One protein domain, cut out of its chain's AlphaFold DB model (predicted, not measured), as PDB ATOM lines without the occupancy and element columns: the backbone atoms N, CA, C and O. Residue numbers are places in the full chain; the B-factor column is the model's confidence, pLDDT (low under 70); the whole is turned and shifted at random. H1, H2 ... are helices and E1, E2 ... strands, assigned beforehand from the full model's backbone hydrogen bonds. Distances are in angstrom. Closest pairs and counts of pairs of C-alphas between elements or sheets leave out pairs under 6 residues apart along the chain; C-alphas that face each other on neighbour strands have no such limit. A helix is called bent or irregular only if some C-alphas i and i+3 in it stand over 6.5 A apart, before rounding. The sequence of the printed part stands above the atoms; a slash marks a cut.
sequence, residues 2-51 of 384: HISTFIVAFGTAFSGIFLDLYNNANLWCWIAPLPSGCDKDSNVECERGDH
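Overview. This is residues 2 to 51 of the 384 residues of the protein "Hypothetical protein" of Amphiprora paludosa (UniProt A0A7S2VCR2). A single helix, H1, makes one end of a rod, with its residues 2 to 12 sticking out free; at its other end come a tiny two-stranded hairpin, E1 and E2, and then a long loop. This loop, residues 32 to 51, has no named element; it runs out to the far end of the rod near Asn 43 and folds back to His 51. The printed part has 50 residues with one named helix and two named strands, in the order H1, E1, E2; the sheet has the order E1 - E2 and is antiparallel. The class is mixed, helices and strands, with under half of the residues in named elements. The whole is loose, with a radius of gyration of the C-alphas of 13.2 A, and the C-alphas span 45 by 20 by 14 A.

Along the chain. H1 is residues 2 to 18, His 2 to Phe 18, and measures 24.4 A from first to last C-alpha. It begins with C-alpha 2 at (-3.509, 23.504, 40.174) and ends with C-alpha 18 at (-24.611, 33.037, 32.350). E1 is residues 22 to 24, Tyr 22 to Asn 24, 7.2 A long. E2 is residues 29 to 31, Cys 29 to Ile 31, 7.3 A long, and ends with C-alpha 31 at (-18.509, 31.963, 22.047).

Arrangement. In H1, which is not bent, every O i to N i+4 pair is within hydrogen-bond range. The closest C-alphas of H1 and E1 are those of Gly 16 and Tyr 22, 6.6 A apart. The closest C-alphas of H1 and E2 are those of Gly 16 and Ile 31, 7.3 A apart. E1 and E2 form a hairpin of antiparallel neighbours, with 127 degrees between their N-to-C directions. C-alphas 22 and 31 face each other at 4.6 A, and C-alphas 24 and 29 also at 4.6 A. N 23 and O 30 are within hydrogen-bond range at 2.9 A, as are N 30 and O 23 at 2.9 A.

Size, cuts and confidence. The two C-alphas farthest apart are those of His 2 and Asn 43, 45.3 A, while the first and last printed C-alphas, those of His 2 and His 51, are 30.6 A apart. Without residues 2 to 12 of H1, which stand free, the body has 39 residues and spans 30 by 22 by 11 A. The links H1 to E1, of 3 residues, and E1 to E2, of 4 residues, are tight. The C-alphas of residues 32 to 51 lie 5 to 21 A from the mean of all C-alphas. The printed part has no cut. The mean pLDDT of the printed part is 95.5, and no printed residue is under 70.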
ATOM      1  N   HIS A   2      -2.374  24.226  40.787       91.88
ATOM      2  CA  HIS A   2      -3.509  23.504  40.174       91.88
ATOM      3  C   HIS A   2      -4.883  24.151  40.423       91.88
ATOM      4  O   HIS A   2      -5.723  24.189  39.533       91.88
ATOM      5  N   ILE A   3      -5.122  24.703  41.616       96.06
ATOM      6  CA  ILE A   3      -6.417  25.330  41.934       96.06
ATOM      7  C   ILE A   3      -6.685  26.539  41.026       96.06
ATOM      8  O   ILE A   3      -7.780  26.666  40.492       96.06
ATOM      9  N   SER A   4      -5.680  27.385  40.778       92.56
ATOM     10  CA  SER A   4      -5.834  28.566  39.919       92.56
ATOM     11  C   SER A   4      -6.191  28.201  38.477       92.56
ATOM     12  O   SER A   4      -7.026  28.875  37.884       92.56
ATOM     13  N   THR A   5      -5.632  27.118  37.922       92.56
ATOM     14  CA  THR A   5      -5.993  26.671  36.565       92.56
ATOM     15  C   THR A   5      -7.444  26.208  36.493       92.56
ATOM     16  O   THR A   5      -8.138  26.542  35.537       92.56
ATOM     17  N   PHE A   6      -7.929  25.500  37.517       96.12
ATOM     18  CA  PHE A   6      -9.333  25.094  37.576       96.12
ATOM     19  C   PHE A   6     -10.269  26.287  37.763       96.12
ATOM     20  O   PHE A   6     -11.279  26.360  37.075       96.12
ATOM     21  N   ILE A   7      -9.925  27.242  38.631       96.25
ATOM     22  CA  ILE A   7     -10.742  28.443  38.847       96.25
ATOM     23  C   ILE A   7     -10.886  29.243  37.552       96.25
ATOM     24  O   ILE A   7     -11.998  29.626  37.209       96.25
ATOM     25  N   VAL A   8      -9.799  29.468  36.805       94.38
ATOM     26  CA  VAL A   8      -9.870  30.215  35.537       94.38
ATOM     27  C   VAL A   8     -10.666  29.437  34.484       94.38
ATOM     28  O   VAL A   8     -11.541  30.011  33.838       94.38
ATOM     29  N   ALA A   9     -10.414  28.133  34.338       95.12
ATOM     30  CA  ALA A   9     -11.103  27.304  33.349       95.12
ATOM     31  C   ALA A   9     -12.611  27.187  33.630       95.12
ATOM     32  O   ALA A   9     -13.427  27.441  32.749       95.12
ATOM     33  N   PHE A  10     -12.998  26.850  34.863       97.38
ATOM     34  CA  PHE A  10     -14.410  26.760  35.232       97.38
ATOM     35  C   PHE A  10     -15.069  28.134  35.309       97.38
ATOM     36  O   PHE A  10     -16.205  28.272  34.874       97.38
ATOM     37  N   GLY A  11     -14.370  29.152  35.812       97.31
ATOM     38  CA  GLY A  11     -14.887  30.516  35.898       97.31
ATOM     39  C   GLY A  11     -15.279  31.058  34.527       97.31
ATOM     40  O   GLY A  11     -16.423  31.452  34.336       97.31
ATOM     41  N   THR A  12     -14.373  30.987  33.548       97.06
ATOM     42  CA  THR A  12     -14.665  31.422  32.169       97.06
ATOM     43  C   THR A  12     -15.776  30.596  31.517       97.06
ATOM     44  O   THR A  12     -16.636  31.167  30.844       97.06
ATOM     45  N   ALA A  13     -15.821  29.281  31.764       97.06
ATOM     46  CA  ALA A  13     -16.885  28.419  31.253       97.06
ATOM     47  C   ALA A  13     -18.266  28.775  31.830       97.06
ATOM     48  O   ALA A  13     -19.228  28.950  31.083       97.06
ATOM     49  N   PHE A  14     -18.372  28.931  33.154       98.06
ATOM     50  CA  PHE A  14     -19.625  29.315  33.807       98.06
ATOM     51  C   PHE A  14     -20.057  30.728  33.419       98.06
ATOM     52  O   PHE A  14     -21.230  30.930  33.112       98.06
ATOM     53  N   SER A  15     -19.130  31.689  33.359       97.81
ATOM     54  CA  SER A  15     -19.427  33.035  32.860       97.81
ATOM     55  C   SER A  15     -19.999  33.001  31.444       97.81
ATOM     56  O   SER A  15     -20.964  33.707  31.174       97.81
ATOM     57  N   GLY A  16     -19.478  32.143  30.560       97.06
ATOM     58  CA  GLY A  16     -20.019  31.967  29.211       97.06
ATOM     59  C   GLY A  16     -21.464  31.459  29.173       97.06
ATOM     60  O   GLY A  16     -22.226  31.885  28.306       97.06
ATOM     61  N   ILE A  17     -21.854  30.599  30.123       97.38
ATOM     62  CA  ILE A  17     -23.236  30.111  30.260       97.38
ATOM     63  C   ILE A  17     -24.155  31.237  30.740       97.38
ATOM     64  O   ILE A  17     -25.194  31.465  30.138       97.38
ATOM     65  N   PHE A  18     -23.776  31.959  31.799       97.81
ATOM     66  CA  PHE A  18     -24.611  33.037  32.350       97.81
ATOM     67  C   PHE A  18     -24.779  34.230  31.402       97.81
ATOM     68  O   PHE A  18     -25.758  34.961  31.515       97.81
ATOM     69  N   LEU A  19     -23.830  34.426  30.487       96.88
ATOM     70  CA  LEU A  19     -23.857  35.483  29.478       96.88
ATOM     71  C   LEU A  19     -24.472  35.028  28.137       96.88
ATOM     72  O   LEU A  19     -24.407  35.783  27.171       96.88
ATOM     73  N   ASP A  20     -25.024  33.809  28.044       96.88
ATOM     74  CA  ASP A  20     -25.612  33.249  26.813       96.88
ATOM     75  C   ASP A  20     -24.679  33.346  25.579       96.88
ATOM     76  O   ASP A  20     -25.099  33.575  24.442       96.88
ATOM     77  N   LEU A  21     -23.371  33.156  25.791       97.56
ATOM     78  CA  LEU A  21     -22.354  33.358  24.751       97.56
ATOM     79  C   LEU A  21     -22.190  32.160  23.804       97.56
ATOM     80  O   LEU A  21     -21.665  32.321  22.700       97.56
ATOM     81  N   TYR A  22     -22.566  30.954  24.234       98.12
ATOM     82  CA  TYR A  22     -22.307  29.718  23.494       98.12
ATOM     83  C   TYR A  22     -23.322  29.489  22.371       98.12
ATOM     84  O   TYR A  22     -24.472  29.142  22.624       98.12
ATOM     85  N   ASN A  23     -22.861  29.615  21.127       97.69
ATOM     86  CA  ASN A  23     -23.650  29.437  19.911       97.69
ATOM     87  C   ASN A  23     -22.878  28.584  18.882       97.69
ATOM     88  O   ASN A  23     -21.709  28.233  19.070       97.69
ATOM     89  N   ASN A  24     -23.531  28.204  17.781       95.88
ATOM     90  CA  ASN A  24     -22.887  27.420  16.724       95.88
ATOM     91  C   ASN A  24     -21.817  28.261  15.995       95.88
ATOM     92  O   ASN A  24     -22.141  29.265  15.369       95.88
ATOM     93  N   ALA A  25     -20.551  27.835  16.047       93.06
ATOM     94  CA  ALA A  25     -19.413  28.488  15.396       93.06
ATOM     95  C   ALA A  25     -18.848  27.633  14.243       93.06
ATOM     96  O   ALA A  25     -17.635  27.442  14.118       93.06
ATOM     97  N   ASN A  26     -19.743  27.112  13.399       87.81
ATOM     98  CA  ASN A  26     -19.498  26.215  12.264       87.81
ATOM     99  C   ASN A  26     -19.126  24.778  12.659       87.81
ATOM    100  O   ASN A  26     -19.909  23.859  12.435       87.81
ATOM    101  N   LEU A  27     -17.925  24.565  13.207       84.31
ATOM    102  CA  LEU A  27     -17.391  23.217  13.473       84.31
ATOM    103  C   LEU A  27     -17.729  22.695  14.874       84.31
ATOM    104  O   LEU A  27     -17.681  21.492  15.116       84.31
ATOM    105  N   TRP A  28     -18.049  23.592  15.802       91.75
ATOM    106  CA  TRP A  28     -18.334  23.276  17.197       91.75
ATOM    107  C   TRP A  28     -19.154  24.403  17.844       91.75
ATOM    108  O   TRP A  28     -19.280  25.498  17.293       91.75
ATOM    109  N   CYS A  29     -19.691  24.153  19.039       95.69
ATOM    110  CA  CYS A  29     -20.311  25.191  19.864       95.69
ATOM    111  C   CYS A  29     -19.218  26.021  20.563       95.69
ATOM    112  O   CYS A  29     -18.335  25.457  21.207       95.69
ATOM    113  N   TRP A  30     -19.240  27.346  20.408       96.31
ATOM    114  CA  TRP A  30     -18.251  28.272  20.981       96.31
ATOM    115  C   TRP A  30     -18.904  29.633  21.258       96.31
ATOM    116  O   TRP A  30     -20.023  29.891  20.834       96.31
ATOM    117  N   ILE A  31     -18.193  30.527  21.945       97.50
ATOM    118  CA  ILE A  31     -18.509  31.963  22.047       97.50
ATOM    119  C   ILE A  31     -18.730  32.568  20.643       97.50
ATOM    120  O   ILE A  31     -17.767  32.787  19.899       97.50
ATOM    121  N   ALA A  32     -19.971  32.827  20.247       97.06
ATOM    122  CA  ALA A  32     -20.302  33.379  18.933       97.06
ATOM    123  C   ALA A  32     -21.606  34.186  18.959       97.06
ATOM    124  O   ALA A  32     -22.444  33.907  19.808       97.06
ATOM    125  N   PRO A  33     -21.766  35.175  18.064       97.19
ATOM    126  CA  PRO A  33     -23.011  35.930  17.954       97.19
ATOM    127  C   PRO A  33     -24.106  35.096  17.269       97.19
ATOM    128  O   PRO A  33     -23.800  34.241  16.429       97.19
ATOM    129  N   LEU A  34     -25.370  35.351  17.615       97.44
ATOM    130  CA  LEU A  34     -26.555  34.756  16.990       97.44
ATOM    131  C   LEU A  34     -27.598  35.855  16.679       97.44
ATOM    132  O   LEU A  34     -27.956  36.585  17.605       97.44
ATOM    133  N   PRO A  35     -28.124  35.955  15.437       96.62
ATOM    134  CA  PRO A  35     -27.750  35.168  14.256       96.62
ATOM    135  C   PRO A  35     -26.305  35.449  13.803       96.62
ATOM    136  O   PRO A  35     -25.745  36.506  14.080       96.62
ATOM    137  N   SER A  36     -25.666  34.490  13.125       94.69
ATOM    138  CA  SER A  36     -24.264  34.628  12.705       94.69
ATOM    139  C   SER A  36     -24.051  35.886  11.856       94.69
ATOM    140  O   SER A  36     -24.652  36.013  10.792       94.69
ATOM    141  N   GLY A  37     -23.163  36.779  12.298       91.56
ATOM    142  CA  GLY A  37     -22.853  38.034  11.606       91.56
ATOM    143  C   GLY A  37     -23.692  39.241  12.037       91.56
ATOM    144  O   GLY A  37     -23.471  40.322  11.496       91.56
ATOM    145  N   CYS A  38     -24.602  39.101  13.011       95.69
ATOM    146  CA  CYS A  38     -25.323  40.248  13.587       95.69
ATOM    147  C   CYS A  38     -24.377  41.276  14.234       95.69
ATOM    148  O   CYS A  38     -24.700  42.452  14.313       95.69
ATOM    149  N   ASP A  39     -23.167  40.865  14.625       93.62
ATOM    150  CA  ASP A  39     -22.133  41.754  15.159       93.62
ATOM    151  C   ASP A  39     -21.544  42.712  14.110       93.62
ATOM    152  O   ASP A  39     -20.879  43.678  14.478       93.62
ATOM    153  N   LYS A  40     -21.792  42.460  12.819       91.94
ATOM    154  CA  LYS A  40     -21.306  43.287  11.705       91.94
ATOM    155  C   LYS A  40     -22.371  44.196  11.096       91.94
ATOM    156  O   LYS A  40     -22.022  45.204  10.489       91.94
ATOM    157  N   ASP A  41     -23.647  43.833  11.204       94.50
ATOM    158  CA  ASP A  41     -24.756  44.580  10.609       94.50
ATOM    159  C   ASP A  41     -25.601  45.228  11.703       94.50
ATOM    160  O   ASP A  41     -26.374  44.561  12.386       94.50
ATOM    161  N   SER A  42     -25.505  46.553  11.828       95.25
ATOM    162  CA  SER A  42     -26.279  47.322  12.808       95.25
ATOM    163  C   SER A  42     -27.798  47.229  12.614       95.25
ATOM    164  O   SER A  42     -28.543  47.664  13.487       95.25
ATOM    165  N   ASN A  43     -28.273  46.719  11.472       97.25
ATOM    166  CA  ASN A  43     -29.699  46.533  11.205       97.25
ATOM    167  C   ASN A  43     -30.248  45.208  11.752       97.25
ATOM    168  O   ASN A  43     -31.466  45.027  11.781       97.25
ATOM    169  N   VAL A  44     -29.377  44.279  12.156       97.12
ATOM    170  CA  VAL A  44     -29.763  42.970  12.687       97.12
ATOM    171  C   VAL A  44     -29.444  42.934  14.175       97.12
ATOM    172  O   VAL A  44     -28.286  42.872  14.574       97.12
ATOM    173  N   GLU A  45     -30.478  42.954  15.012       97.38
ATOM    174  CA  GLU A  45     -30.314  42.828  16.461       97.38
ATOM    175  C   GLU A  45     -29.765  41.434  16.817       97.38
ATOM    176  O   GLU A  45     -30.305  40.409  16.390       97.38
ATOM    177  N   CYS A  46     -28.673  41.388  17.586       97.50
ATOM    178  CA  CYS A  46     -28.129  40.134  18.099       97.50
ATOM    179  C   CYS A  46     -29.012  39.595  19.229       97.50
ATOM    180  O   CYS A  46     -29.053  40.168  20.315       97.50
ATOM    181  N   GLU A  47     -29.654  38.446  19.012       97.38
ATOM    182  CA  GLU A  47     -30.423  37.756  20.054       97.38
ATOM    183  C   GLU A  47     -29.513  37.261  21.187       97.38
ATOM    184  O   GLU A  47     -29.894  37.274  22.358       97.38
ATOM    185  N   ARG A  48     -28.306  36.788  20.837       97.19
ATOM    186  CA  ARG A  48     -27.319  36.241  21.779       97.19
ATOM    187  C   ARG A  48     -25.894  36.538  21.351       97.19
ATOM    188  O   ARG A  48     -25.597  36.675  20.166       97.19
ATOM    189  N   GLY A  49     -24.987  36.539  22.326       96.00
ATOM    190  CA  GLY A  49     -23.561  36.701  22.055       96.00
ATOM    191  C   GLY A  49     -23.191  38.094  21.553       96.00
ATOM    192  O   GLY A  49     -22.255  38.214  20.760       96.00
ATOM    193  N   ASP A  50     -23.904  39.130  22.000       95.50
ATOM    194  CA  ASP A  50     -23.501  40.505  21.719       95.50
ATOM    195  C   ASP A  50     -22.064  40.742  22.218       95.50
ATOM    196  O   ASP A  50     -21.647  40.240  23.267       95.50
ATOM    197  N   HIS A  51     -21.260  41.418  21.402       95.06
ATOM    198  CA  HIS A  51     -19.818  41.582  21.606       95.06
ATOM    199  C   HIS A  51     -19.018  40.272  21.795       95.06
ATOM    200  O   HIS A  51     -17.950  40.273  22.418       95.06
TER     201      HIS A  51